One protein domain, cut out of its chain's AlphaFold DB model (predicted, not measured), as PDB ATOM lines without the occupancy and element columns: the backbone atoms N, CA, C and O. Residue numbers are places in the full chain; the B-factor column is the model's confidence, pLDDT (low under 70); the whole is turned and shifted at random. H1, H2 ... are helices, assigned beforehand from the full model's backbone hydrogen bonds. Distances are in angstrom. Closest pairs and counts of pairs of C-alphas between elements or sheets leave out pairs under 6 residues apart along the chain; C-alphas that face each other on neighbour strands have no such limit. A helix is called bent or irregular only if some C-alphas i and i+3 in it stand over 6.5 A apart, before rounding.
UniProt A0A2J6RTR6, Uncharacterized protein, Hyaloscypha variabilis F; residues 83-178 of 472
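Overview. This is residues 83 to 178 of the 472 residues of an uncharacterized protein of Hyaloscypha variabilis F (UniProt A0A2J6RTR6). Two long helices, H1 and H3, run side by side in opposite ways and make the long axis, and a shorter helix, H2, crosses the end where H1 finishes and H3 starts, near the first residues of H3. The long links, residues 112 to 125 and 139 to 149, lie at that same end, while the first and last printed residues lie at the other end. The printed part has 96 residues, with three named helices in the order H1, H2, H3 and no named strand; the class is all helix. The whole is loose, with a radius of gyration of the C-alphas of 17.5 A, and elongated, its C-alphas spanning 57 by 33 by 20 A.

Along the chain. H1 comes first, residues 83 to 111, 42.1 A from first to last C-alpha. It begins with the C-alpha of Asp 83 at (-5.790, 4.826, -17.118) and ends with that of Asn 111 at (32.629, 17.372, -28.876). It is the longest helix by residues, with 29. H2 is residues 126 to 138, 18.4 A from first to last C-alpha. H3 is residues 150 to 176, 38.0 A long by the same measure, and its last C-alpha, that of Ala 176, is at (-9.877, 3.846, -27.762). None of the three helices is bent or irregular.

Arrangement. H1 and H3 touch, with 24 pairs of C-alphas within 8 A. Their closest C-alphas are those of Tyr 92 and Tyr 165, 5.9 A apart. Their lines stand at a shallow tilt of 22 degrees, and they run opposite ways, with their centres 10.6 A apart. H2 and H3 are close but not clearly touching, with 2 pairs of C-alphas within 8 A. Their closest C-alphas are those of Arg 133 and Trp 152, 7.3 A apart. Their lines are about perpendicular, at 79 degrees. H1 and H2 are apart, though they follow each other in the chain. In H1, H2 and H3 every O i to N i+4 pair is within hydrogen-bond range.

Size, cuts and confidence. The two C-alphas farthest apart are those of Asn 116 and Leu 178, 58.3 A, while the first and last printed C-alphas, those of Asp 83 and Leu 178, are 15.5 A apart. The printed part has no cut. The link from H1 to H2, 14 residues, and the link from H2 to H3, 11 residues, are long. The C-alphas of residues 112 to 125, a stretch with no named element, lie 15 to 25 A from the mean of the C-alphas. The mean pLDDT of the printed part is 93.6, and no printed residue is under 70.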
ATOM      1  N   ASP A  83      -6.660   4.181 -18.101       90.00
ATOM      2  CA  ASP A  83      -5.790   4.826 -17.118       90.00
ATOM      3  C   ASP A  83      -4.374   4.222 -17.100       90.00
ATOM      4  O   ASP A  83      -3.395   4.970 -17.147       90.00
ATOM      5  N   LEU A  84      -4.250   2.890 -17.113       91.50
ATOM      6  CA  LEU A  84      -2.962   2.191 -17.180       91.50
ATOM      7  C   LEU A  84      -2.268   2.433 -18.525       91.50
ATOM      8  O   LEU A  84      -1.062   2.682 -18.557       91.50
ATOM      9  N   SER A  85      -3.030   2.441 -19.621       92.50
ATOM     10  CA  SER A  85      -2.531   2.751 -20.966       92.50
ATOM     11  C   SER A  85      -1.998   4.184 -21.061       92.50
ATOM     12  O   SER A  85      -0.863   4.393 -21.489       92.50
ATOM     13  N   ILE A  86      -2.758   5.177 -20.578       94.06
ATOM     14  CA  ILE A  86      -2.306   6.578 -20.507       94.06
ATOM     15  C   ILE A  86      -1.068   6.704 -19.609       94.06
ATOM     16  O   ILE A  86      -0.103   7.366 -19.987       94.06
ATOM     17  N   LYS A  87      -1.047   6.040 -18.448       95.50
ATOM     18  CA  LYS A  87       0.108   6.043 -17.541       95.50
ATOM     19  C   LYS A  87       1.361   5.463 -18.206       95.50
ATOM     20  O   LYS A  87       2.430   6.049 -18.073       95.50
ATOM     21  N   SER A  88       1.227   4.372 -18.960       96.44
ATOM     22  CA  SER A  88       2.316   3.771 -19.742       96.44
ATOM     23  C   SER A  88       2.874   4.749 -20.787       96.44
ATOM     24  O   SER A  88       4.082   4.984 -20.837       96.44
ATOM     25  N   LEU A  89       1.998   5.419 -21.545       97.56
ATOM     26  CA  LEU A  89       2.392   6.440 -22.525       97.56
ATOM     27  C   LEU A  89       3.118   7.632 -21.880       97.56
ATOM     28  O   LEU A  89       4.148   8.065 -22.397       97.56
ATOM     29  N   LEU A  90       2.640   8.127 -20.734       97.94
ATOM     30  CA  LEU A  90       3.301   9.199 -19.975       97.94
ATOM     31  C   LEU A  90       4.691   8.778 -19.464       97.94
ATOM     32  O   LEU A  90       5.626   9.578 -19.485       97.94
ATOM     33  N   TYR A  91       4.850   7.524 -19.031       97.94
ATOM     34  CA  TYR A  91       6.138   6.993 -18.570       97.94
ATOM     35  C   TYR A  91       7.144   6.887 -19.728       97.94
ATOM     36  O   TYR A  91       8.296   7.292 -19.571       97.94
ATOM     37  N   TYR A  92       6.709   6.430 -20.909       98.25
ATOM     38  CA  TYR A  92       7.544   6.441 -22.114       98.25
ATOM     39  C   TYR A  92       7.934   7.862 -22.553       98.25
ATOM     40  O   TYR A  92       9.088   8.090 -22.912       98.25
ATOM     41  N   GLN A  93       7.015   8.833 -22.493       97.94
ATOM     42  CA  GLN A  93       7.326  10.239 -22.788       97.94
ATOM     43  C   GLN A  93       8.401  10.792 -21.840       97.94
ATOM     44  O   GLN A  93       9.363  11.406 -22.303       97.94
ATOM     45  N   ALA A  94       8.279  10.532 -20.535       98.38
ATOM     46  CA  ALA A  94       9.267  10.949 -19.541       98.38
ATOM     47  C   ALA A  94      10.642  10.292 -19.767       98.38
ATOM     48  O   ALA A  94      11.661  10.984 -19.722       98.38
ATOM     49  N   GLU A  95      10.690   8.988 -20.075       98.25
ATOM     50  CA  GLU A  95      11.947   8.307 -20.415       98.25
ATOM     51  C   GLU A  95      12.587   8.900 -21.683       98.25
ATOM     52  O   GLU A  95      13.788   9.171 -21.692       98.25
ATOM     53  N   LEU A  96      11.811   9.163 -22.739       98.44
ATOM     54  CA  LEU A  96      12.327   9.728 -23.993       98.44
ATOM     55  C   LEU A  96      12.870  11.155 -23.842       98.44
ATOM     56  O   LEU A  96      13.828  11.509 -24.531       98.44
ATOM     57  N   ILE A  97      12.289  11.965 -22.954       98.31
ATOM     58  CA  ILE A  97      12.809  13.297 -22.611       98.31
ATOM     59  C   ILE A  97      14.137  13.153 -21.857       98.31
ATOM     60  O   ILE A  97      15.152  13.680 -22.310       98.31
ATOM     61  N   TYR A  98      14.161  12.353 -20.786       98.19
ATOM     62  CA  TYR A  98      15.368  12.096 -19.993       98.19
ATOM     63  C   TYR A  98      16.535  11.561 -20.842       98.19
ATOM     64  O   TYR A  98      17.663  12.043 -20.739       98.19
ATOM     65  N   LEU A  99      16.276  10.592 -21.725       98.31
ATOM     66  CA  LEU A  99      17.311  10.024 -22.591       98.31
ATOM     67  C   LEU A  99      17.817  11.021 -23.639       98.31
ATOM     68  O   LEU A  99      19.000  10.988 -23.973       98.31
ATOM     69  N   ARG A 100      16.961  11.924 -24.137       98.12
ATOM     70  CA  ARG A 100      17.359  12.997 -25.063       98.12
ATOM     71  C   ARG A 100      18.283  14.007 -24.383       98.12
ATOM     72  O   ARG A 100      19.298  14.381 -24.964       98.12
ATOM     73  N   GLU A 101      17.960  14.414 -23.159       98.12
ATOM     74  CA  GLU A 101      18.804  15.302 -22.346       98.12
ATOM     75  C   GLU A 101      20.146  14.642 -22.001       98.12
ATOM     76  O   GLU A 101      21.203  15.267 -22.134       98.12
ATOM     77  N   ALA A 102      20.125  13.358 -21.628       98.00
ATOM     78  CA  ALA A 102      21.328  12.573 -21.373       98.00
ATOM     79  C   ALA A 102      22.211  12.449 -22.627       98.00
ATOM     80  O   ALA A 102      23.410  12.711 -22.545       98.00
ATOM     81  N   LEU A 103      21.632  12.109 -23.786       97.88
ATOM     82  CA  LEU A 103      22.366  12.001 -25.050       97.88
ATOM     83  C   LEU A 103      23.019  13.335 -25.421       97.88
ATOM     84  O   LEU A 103      24.231  13.372 -25.617       97.88
ATOM     85  N   HIS A 104      22.253  14.428 -25.411       97.06
ATOM     86  CA  HIS A 104      22.767  15.760 -25.732       97.06
ATOM     87  C   HIS A 104      23.938  16.171 -24.823       97.06
ATOM     88  O   HIS A 104      24.930  16.737 -25.285       97.06
ATOM     89  N   LYS A 105      23.868  15.833 -23.528       97.62
ATOM     90  CA  LYS A 105      24.953  16.080 -22.567       97.62
ATOM     91  C   LYS A 105      26.231  15.300 -22.904       97.62
ATOM     92  O   LYS A 105      27.317  15.857 -22.743       97.62
ATOM     93  N   ILE A 106      26.122  14.051 -23.365       96.12
ATOM     94  CA  ILE A 106      27.283  13.247 -23.784       96.12
ATOM     95  C   ILE A 106      27.830  13.729 -25.133       96.12
ATOM     96  O   ILE A 106      29.032  13.952 -25.237       96.12
ATOM     97  N   GLU A 107      26.980  13.990 -26.130       95.94
ATOM     98  CA  GLU A 107      27.381  14.558 -27.431       95.94
ATOM     99  C   GLU A 107      28.176  15.863 -27.260       95.94
ATOM    100  O   GLU A 107      29.244  16.043 -27.848       95.94
ATOM    101  N   TRP A 108      27.689  16.758 -26.396       95.81
ATOM    102  CA  TRP A 108      28.345  18.024 -26.069       95.81
ATOM    103  C   TRP A 108      29.625  17.847 -25.236       95.81
ATOM    104  O   TRP A 108      30.564  18.635 -25.364       95.81
ATOM    105  N   GLY A 109      29.680  16.816 -24.388       95.06
ATOM    106  CA  GLY A 109      30.865  16.442 -23.615       95.06
ATOM    107  C   GLY A 109      31.984  15.866 -24.486       95.06
ATOM    108  O   GLY A 109      33.140  16.258 -24.330       95.06
ATOM    109  N   ASP A 110      31.645  14.992 -25.433       93.94
ATOM    110  CA  ASP A 110      32.591  14.405 -26.383       93.94
ATOM    111  C   ASP A 110      33.107  15.449 -27.381       93.94
ATOM    112  O   ASP A 110      34.317  15.580 -27.538       93.94
ATOM    113  N   ASN A 111      32.237  16.281 -27.965       92.81
ATOM    114  CA  ASN A 111      32.629  17.372 -28.876       92.81
ATOM    115  C   ASN A 111      33.587  18.406 -28.227       92.81
ATOM    116  O   ASN A 111      34.323  19.110 -28.914       92.81
ATOM    117  N   ARG A 112      33.613  18.498 -26.890       93.25
ATOM    118  CA  ARG A 112      34.547  19.353 -26.131       93.25
ATOM    119  C   ARG A 112      35.914  18.716 -25.852       93.25
ATOM    120  O   ARG A 112      36.799  19.411 -25.355       93.25
ATOM    121  N   GLN A 113      36.102  17.427 -26.129       92.06
ATOM    122  CA  GLN A 113      37.392  16.753 -25.954       92.06
ATOM    123  C   GLN A 113      38.407  17.229 -27.013       92.06
ATOM    124  O   GLN A 113      38.017  17.680 -28.092       92.06
ATOM    125  N   PRO A 114      39.725  17.163 -26.738       90.56
ATOM    126  CA  PRO A 114      40.739  17.561 -27.711       90.56
ATOM    127  C   PRO A 114      40.622  16.736 -28.999       90.56
ATOM    128  O   PRO A 114      40.428  15.524 -28.944       90.56
ATOM    129  N   LYS A 115      40.841  17.378 -30.159       86.75
ATOM    130  CA  LYS A 115      40.651  16.807 -31.515       86.75
ATOM    131  C   LYS A 115      41.461  15.536 -31.839       86.75
ATOM    132  O   LYS A 115      41.283  14.954 -32.910       86.75
ATOM    133  N   ASN A 116      42.350  15.129 -30.934       86.69
ATOM    134  CA  ASN A 116      43.120  13.892 -31.000       86.69
ATOM    135  C   ASN A 116      42.314  12.674 -30.507       86.69
ATOM    136  O   ASN A 116      42.622  11.556 -30.918       86.69
ATOM    137  N   ASP A 117      41.294  12.860 -29.657       89.31
ATOM    138  CA  ASP A 117      40.369  11.783 -29.294       89.31
ATOM    139  C   ASP A 117      39.369  11.550 -30.437       89.31
ATOM    140  O   ASP A 117      38.783  12.489 -30.986       89.31
ATOM    141  N   VAL A 118      39.145  10.282 -30.779       87.44
ATOM    142  CA  VAL A 118      38.172   9.845 -31.786       87.44
ATOM    143  C   VAL A 118      36.752  10.299 -31.421       87.44
ATOM    144  O   VAL A 118      35.985  10.645 -32.322       87.44
ATOM    145  N   LYS A 119      36.428  10.359 -30.121       89.75
ATOM    146  CA  LYS A 119      35.132  10.797 -29.577       89.75
ATOM    147  C   LYS A 119      34.754  12.213 -29.995       89.75
ATOM    148  O   LYS A 119      33.629  12.441 -30.435       89.75
ATOM    149  N   SER A 120      35.714  13.142 -29.958       91.75
ATOM    150  CA  SER A 120      35.507  14.541 -30.374       91.75
ATOM    151  C   SER A 120      35.002  14.678 -31.812       91.75
ATOM    152  O   SER A 120      34.359  15.661 -32.161       91.75
ATOM    153  N   ARG A 121      35.242  13.656 -32.641       91.38
ATOM    154  CA  ARG A 121      34.901  13.619 -34.063       91.38
ATOM    155  C   ARG A 121      33.692  12.734 -34.380       91.38
ATOM    156  O   ARG A 121      33.465  12.445 -35.555       91.38
ATOM    157  N   PHE A 122      32.934  12.291 -33.370       94.06
ATOM    158  CA  PHE A 122      31.671  11.565 -33.561       94.06
ATOM    159  C   PHE A 122      30.578  12.461 -34.163       94.06
ATOM    160  O   PHE A 122      29.853  12.007 -35.045       94.06
ATOM    161  N   ALA A 123      30.503  13.733 -33.749       91.06
ATOM    162  CA  ALA A 123      29.539  14.702 -34.282       91.06
ATOM    163  C   ALA A 123      29.825  15.084 -35.751       91.06
ATOM    164  O   ALA A 123      28.894  15.204 -36.540       91.06
ATOM    165  N   ASP A 124      31.107  15.209 -36.129       91.19
ATOM    166  CA  ASP A 124      31.538  15.459 -37.518       91.19
ATOM    167  C   ASP A 124      31.172  14.310 -38.479       91.19
ATOM    168  O   ASP A 124      31.023  14.515 -39.682       91.19
ATOM    169  N   ASP A 125      31.187  13.071 -37.978       92.44
ATOM    170  CA  ASP A 125      31.236  11.856 -38.792       92.44
ATOM    171  C   ASP A 125      30.792  10.637 -37.975       92.44
ATOM    172  O   ASP A 125      31.585   9.968 -37.298       92.44
ATOM    173  N   LEU A 126      29.507  10.310 -38.113       93.62
ATOM    174  CA  LEU A 126      28.860   9.173 -37.463       93.62
ATOM    175  C   LEU A 126      29.544   7.826 -37.781       93.62
ATOM    176  O   LEU A 126      29.459   6.887 -36.987       93.62
ATOM    177  N   THR A 127      30.292   7.725 -38.888       95.38
ATOM    178  CA  THR A 127      31.080   6.528 -39.228       95.38
ATOM    179  C   THR A 127      32.133   6.227 -38.161       95.38
ATOM    180  O   THR A 127      32.462   5.060 -37.946       95.38
ATOM    181  N   LYS A 128      32.651   7.239 -37.449       93.50
ATOM    182  CA  LYS A 128      33.582   7.031 -36.326       93.50
ATOM    183  C   LYS A 128      32.890   6.421 -35.110       93.50
ATOM    184  O   LYS A 128      33.465   5.520 -34.508       93.50
ATOM    185  N   LEU A 129      31.664   6.845 -34.789       94.31
ATOM    186  CA  LEU A 129      30.873   6.254 -33.700       94.31
ATOM    187  C   LEU A 129      30.520   4.791 -34.014       94.31
ATOM    188  O   LEU A 129      30.693   3.916 -33.166       94.31
ATOM    189  N   ILE A 130      30.102   4.512 -35.253       95.19
ATOM    190  CA  ILE A 130      29.798   3.152 -35.730       95.19
ATOM    191  C   ILE A 130      31.053   2.266 -35.672       95.19
ATOM    192  O   ILE A 130      31.017   1.192 -35.077       95.19
ATOM    193  N   ARG A 131      32.201   2.738 -36.178       94.75
ATOM    194  CA  ARG A 131      33.475   1.997 -36.086       94.75
ATOM    195  C   ARG A 131      33.956   1.806 -34.644       94.75
ATOM    196  O   ARG A 131      34.571   0.784 -34.354       94.75
ATOM    197  N   ALA A 132      33.689   2.752 -33.739       92.25
ATOM    198  CA  ALA A 132      34.005   2.608 -32.319       92.25
ATOM    199  C   ALA A 132      33.148   1.512 -31.661       92.25
ATOM    200  O   ALA A 132      33.701   0.638 -30.995       92.25
ATOM    201  N   ARG A 133      31.832   1.495 -31.924       94.12
ATOM    202  CA  ARG A 133      30.919   0.400 -31.545       94.12
ATOM    203  C   ARG A 133      31.427  -0.947 -32.064       94.12
ATOM    204  O   ARG A 133      31.568  -1.883 -31.283       94.12
ATOM    205  N   ASP A 134      31.734  -1.037 -33.356       94.19
ATOM    206  CA  ASP A 134      32.148  -2.294 -33.993       94.19
ATOM    207  C   ASP A 134      33.479  -2.808 -33.442       94.19
ATOM    208  O   ASP A 134      33.620  -4.003 -33.188       94.19
ATOM    209  N   LYS A 135      34.424  -1.905 -33.155       92.50
ATOM    210  CA  LYS A 135      35.676  -2.244 -32.473       92.50
ATOM    211  C   LYS A 135      35.437  -2.760 -31.049       92.50
ATOM    212  O   LYS A 135      36.074  -3.736 -30.667       92.50
ATOM    213  N   SER A 136      34.525  -2.160 -30.281       90.38
ATOM    214  CA  SER A 136      34.159  -2.666 -28.948       90.38
ATOM    215  C   SER A 136      33.522  -4.059 -29.004       90.38
ATOM    216  O   SER A 136      33.820  -4.890 -28.152       90.38
ATOM    217  N   ILE A 137      32.678  -4.335 -30.005       90.00
ATOM    218  CA  ILE A 137      32.038  -5.648 -30.190       90.00
ATOM    219  C   ILE A 137      33.064  -6.706 -30.624       90.00
ATOM    220  O   ILE A 137      33.078  -7.804 -30.071       90.00
ATOM    221  N   ALA A 138      33.941  -6.379 -31.580       90.50
ATOM    222  CA  ALA A 138      34.978  -7.290 -32.067       90.50
ATOM    223  C   ALA A 138      36.037  -7.610 -30.997       90.50
ATOM    224  O   ALA A 138      36.502  -8.743 -30.911       90.50
ATOM    225  N   ASN A 139      36.378  -6.639 -30.144       87.50
ATOM    226  CA  ASN A 139      37.358  -6.789 -29.065       87.50
ATOM    227  C   ASN A 139      36.738  -7.306 -27.747       87.50
ATOM    228  O   ASN A 139      37.240  -6.993 -26.666       87.50
ATOM    229  N   LYS A 140      35.636  -8.065 -27.804       83.69
ATOM    230  CA  LYS A 140      34.988  -8.628 -26.612       83.69
ATOM    231  C   LYS A 140      35.910  -9.636 -25.907       83.69
ATOM    232  O   LYS A 140      36.162 -10.719 -26.427       83.69
ATOM    233  N   GLU A 141      36.334  -9.321 -24.683       86.56
ATOM    234  CA  GLU A 141      36.926 -10.312 -23.773       86.56
ATOM    235  C   GLU A 141      35.866 -11.338 -23.312       86.56
ATOM    236  O   GLU A 141      34.699 -10.963 -23.152       86.56
ATOM    237  N   PRO A 142      36.233 -12.611 -23.053       79.06
ATOM    238  CA  PRO A 142      35.269 -13.649 -22.671       79.06
ATOM    239  C   PRO A 142      34.453 -13.306 -21.415       79.06
ATOM    240  O   PRO A 142      33.232 -13.458 -21.417       79.06
ATOM    241  N   ASP A 143      35.127 -12.782 -20.386       84.19
ATOM    242  CA  ASP A 143      34.596 -12.655 -19.022       84.19
ATOM    243  C   ASP A 143      34.175 -11.223 -18.635       84.19
ATOM    244  O   ASP A 143      33.891 -10.955 -17.466       84.19
ATOM    245  N   LYS A 144      34.144 -10.272 -19.586       84.12
ATOM    246  CA  LYS A 144      33.770  -8.867 -19.319       84.12
ATOM    247  C   LYS A 144      32.603  -8.389 -20.198       84.12
ATOM    248  O   LYS A 144      32.496  -8.786 -21.360       84.12
ATOM    249  N   PRO A 145      31.719  -7.507 -19.684       82.25
ATOM    250  CA  PRO A 145      30.676  -6.886 -20.496       82.25
ATOM    251  C   PRO A 145      31.280  -5.963 -21.564       82.25
ATOM    252  O   PRO A 145      32.262  -5.262 -21.318       82.25
ATOM    253  N   VAL A 146      30.668  -5.938 -22.751       84.50
ATOM    254  CA  VAL A 146      31.127  -5.121 -23.885       84.50
ATOM    255  C   VAL A 146      30.958  -3.632 -23.572       84.50
ATOM    256  O   VAL A 146      29.838  -3.143 -23.426       84.50
ATOM    257  N   GLN A 147      32.068  -2.894 -23.516       86.56
ATOM    258  CA  GLN A 147      32.063  -1.444 -23.304       86.56
ATOM    259  C   GLN A 147      31.785  -0.711 -24.625       86.56
ATOM    260  O   GLN A 147      32.696  -0.362 -25.380       86.56
ATOM    261  N   LEU A 148      30.501  -0.519 -24.929       91.00
ATOM    262  CA  LEU A 148      30.038   0.286 -26.062       91.00
ATOM    263  C   LEU A 148      30.195   1.797 -25.776       91.00
ATOM    264  O   LEU A 148      30.127   2.202 -24.616       91.00
ATOM    265  N   PRO A 149      30.346   2.654 -26.807       92.50
ATOM    266  CA  PRO A 149      30.310   4.107 -26.631       92.50
ATOM    267  C   PRO A 149      28.988   4.572 -25.998       92.50
ATOM    268  O   PRO A 149      27.916   4.180 -26.457       92.50
ATOM    269  N   GLU A 150      29.046   5.451 -24.995       92.25
ATOM    270  CA  GLU A 150      27.863   5.907 -24.240       92.25
ATOM    271  C   GLU A 150      26.783   6.537 -25.138       92.25
ATOM    272  O   GLU A 150      25.604   6.211 -24.997       92.25
ATOM    273  N   GLN A 151      27.181   7.345 -26.133       94.00
ATOM    274  CA  GLN A 151      26.270   7.872 -27.161       94.00
ATOM    275  C   GLN A 151      25.490   6.757 -27.869       94.00
ATOM    276  O   GLN A 151      24.284   6.874 -28.071       94.00
ATOM    277  N   TRP A 152      26.162   5.656 -28.230       95.25
ATOM    278  CA  TRP A 152      25.518   4.542 -28.924       95.25
ATOM    279  C   TRP A 152      24.484   3.853 -28.027       95.25
ATOM    280  O   TRP A 152      23.359   3.625 -28.467       95.25
ATOM    281  N   VAL A 153      24.831   3.585 -26.764       95.56
ATOM    282  CA  VAL A 153      23.922   2.959 -25.784       95.56
ATOM    283  C   VAL A 153      22.678   3.823 -25.551       95.56
ATOM    284  O   VAL A 153      21.560   3.305 -25.506       95.56
ATOM    285  N   LEU A 154      22.845   5.146 -25.457       97.06
ATOM    286  CA  LEU A 154      21.728   6.082 -25.320       97.06
ATOM    287  C   LEU A 154      20.857   6.123 -26.584       97.06
ATOM    288  O   LEU A 154      19.638   6.033 -26.472       97.06
ATOM    289  N   ILE A 155      21.450   6.169 -27.781       96.38
ATOM    290  CA  ILE A 155      20.720   6.119 -29.062       96.38
ATOM    291  C   ILE A 155      19.948   4.797 -29.222       96.38
ATOM    292  O   ILE A 155      18.812   4.796 -29.695       96.38
ATOM    293  N   GLU A 156      20.527   3.666 -28.822       96.38
ATOM    294  CA  GLU A 156      19.894   2.344 -28.886       96.38
ATOM    295  C   GLU A 156      18.719   2.217 -27.900       96.38
ATOM    296  O   GLU A 156      17.643   1.730 -28.269       96.38
ATOM    297  N   ARG A 157      18.859   2.764 -26.685       97.81
ATOM    298  CA  ARG A 157      17.744   2.873 -25.732       97.81
ATOM    299  C   ARG A 157      16.658   3.835 -26.221       97.81
ATOM    300  O   ARG A 157      15.484   3.494 -26.147       97.81
ATOM    301  N   ILE A 158      17.016   4.985 -26.803       98.25
ATOM    302  CA  ILE A 158      16.045   5.912 -27.413       98.25
ATOM    303  C   ILE A 158      15.264   5.213 -28.526       98.25
ATOM    304  O   ILE A 158      14.041   5.287 -28.527       98.25
ATOM    305  N   ARG A 159      15.934   4.501 -29.444       98.12
ATOM    306  CA  ARG A 159      15.271   3.759 -30.532       98.12
ATOM    307  C   ARG A 159      14.279   2.728 -29.991       98.12
ATOM    308  O   ARG A 159      13.136   2.709 -30.430       98.12
ATOM    309  N   THR A 160      14.696   1.917 -29.020       98.12
ATOM    310  CA  THR A 160      13.852   0.848 -28.456       98.12
ATOM    311  C   THR A 160      12.718   1.361 -27.562       98.12
ATOM    312  O   THR A 160      11.647   0.758 -27.555       98.12
ATOM    313  N   THR A 161      12.889   2.474 -26.844       98.00
ATOM    314  CA  THR A 161      11.786   3.132 -26.116       98.00
ATOM    315  C   THR A 161      10.842   3.876 -27.071       98.00
ATOM    316  O   THR A 161       9.632   3.852 -26.863       98.00
ATOM    317  N   LEU A 162      11.350   4.499 -28.140       98.31
ATOM    318  CA  LEU A 162      10.537   5.240 -29.115       98.31
ATOM    319  C   LEU A 162       9.648   4.309 -29.949       98.31
ATOM    320  O   LEU A 162       8.481   4.617 -30.175       98.31
ATOM    321  N   ASP A 163      10.182   3.158 -30.354       98.06
ATOM    322  CA  ASP A 163       9.438   2.091 -31.029       98.06
ATOM    323  C   ASP A 163       8.279   1.565 -30.161       98.06
ATOM    324  O   ASP A 163       7.123   1.544 -30.595       98.06
ATOM    325  N   LYS A 164       8.554   1.268 -28.882       98.00
ATOM    326  CA  LYS A 164       7.528   0.899 -27.891       98.00
ATOM    327  C   LYS A 164       6.494   2.002 -27.680       98.00
ATOM    328  O   LYS A 164       5.309   1.699 -27.595       98.00
ATOM    329  N   TYR A 165       6.920   3.264 -27.613       98.06
ATOM    330  CA  TYR A 165       6.025   4.410 -27.456       98.06
ATOM    331  C   TYR A 165       5.072   4.558 -28.647       98.06
ATOM    332  O   TYR A 165       3.864   4.651 -28.444       98.06
ATOM    333  N   HIS A 166       5.585   4.535 -29.881       98.00
ATOM    334  CA  HIS A 166       4.751   4.625 -31.082       98.00
ATOM    335  C   HIS A 166       3.814   3.417 -31.216       98.00
ATOM    336  O   HIS A 166       2.627   3.601 -31.476       98.00
ATOM    337  N   THR A 167       4.310   2.205 -30.958       97.81
ATOM    338  CA  THR A 167       3.500   0.977 -30.968       97.81
ATOM    339  C   THR A 167       2.367   1.047 -29.941       97.81
ATOM    340  O   THR A 167       1.207   0.835 -30.290       97.81
ATOM    341  N   ALA A 168       2.670   1.425 -28.695       96.88
ATOM    342  CA  ALA A 168       1.670   1.575 -27.640       96.88
ATOM    343  C   ALA A 168       0.671   2.710 -27.928       96.88
ATOM    344  O   ALA A 168      -0.497   2.599 -27.561       96.88
ATOM    345  N   LEU A 169       1.097   3.791 -28.590       96.62
ATOM    346  CA  LEU A 169       0.230   4.914 -28.957       96.62
ATOM    347  C   LEU A 169      -0.766   4.524 -30.060       96.62
ATOM    348  O   LEU A 169      -1.940   4.881 -29.970       96.62
ATOM    349  N   LEU A 170      -0.319   3.755 -31.058       96.38
ATOM    350  CA  LEU A 170      -1.183   3.198 -32.100       96.38
ATOM    351  C   LEU A 170      -2.180   2.195 -31.505       96.38
ATOM    352  O   LEU A 170      -3.386   2.392 -31.651       96.38
ATOM    353  N   GLN A 171      -1.704   1.215 -30.730       94.81
ATOM    354  CA  GLN A 171      -2.558   0.246 -30.024       94.81
ATOM    355  C   GLN A 171      -3.579   0.933 -29.105       94.81
ATOM    356  O   GLN A 171      -4.746   0.545 -29.063       94.81
ATOM    357  N   PHE A 172      -3.180   1.992 -28.395       94.44
ATOM    358  CA  PHE A 172      -4.101   2.780 -27.582       94.44
ATOM    359  C   PHE A 172      -5.157   3.498 -28.429       94.44
ATOM    360  O   PHE A 172      -6.309   3.564 -28.011       94.44
ATOM    361  N   SER A 173      -4.803   4.005 -29.616       93.81
ATOM    362  CA  SER A 173      -5.774   4.627 -30.525       93.81
ATOM    363  C   SER A 173      -6.793   3.622 -31.078       93.81
ATOM    364  O   SER A 173      -7.977   3.944 -31.149       93.81
ATOM    365  N   GLU A 174      -6.371   2.387 -31.365       92.44
ATOM    366  CA  GLU A 174      -7.252   1.289 -31.785       92.44
ATOM    367  C   GLU A 174      -8.190   0.861 -30.646       92.44
ATOM    368  O   GLU A 174      -9.406   0.811 -30.831       92.44
ATOM    369  N   VAL A 175      -7.659   0.640 -29.436       90.81
ATOM    370  CA  VAL A 175      -8.457   0.291 -28.244       90.81
ATOM    371  C   VAL A 175      -9.414   1.420 -27.846       90.81
ATOM    372  O   VAL A 175     -10.535   1.149 -27.418       90.81
ATOM    373  N   ALA A 176      -9.022   2.686 -28.017       87.94
ATOM    374  CA  ALA A 176      -9.877   3.846 -27.762       87.94
ATOM    375  C   ALA A 176     -10.931   4.099 -28.859       87.94
ATOM    376  O   ALA A 176     -11.850   4.883 -28.627       87.94
ATOM    377  N   ALA A 177     -10.812   3.448 -30.022       88.38
ATOM    378  CA  ALA A 177     -11.823   3.438 -31.080       88.38
ATOM    379  C   ALA A 177     -12.823   2.268 -30.951       88.38
ATOM    380  O   ALA A 177     -13.814   2.226 -31.686       88.38
ATOM    381  N   LEU A 178     -12.598   1.328 -30.021       88.50
ATOM    382  CA  LEU A 178     -13.570   0.284 -29.692       88.50
ATOM    383  C   LEU A 178     -14.819   0.883 -29.032       88.50
ATOM    384  O   LEU A 178     -14.758   1.864 -28.293       88.50
TER     385      LEU A 178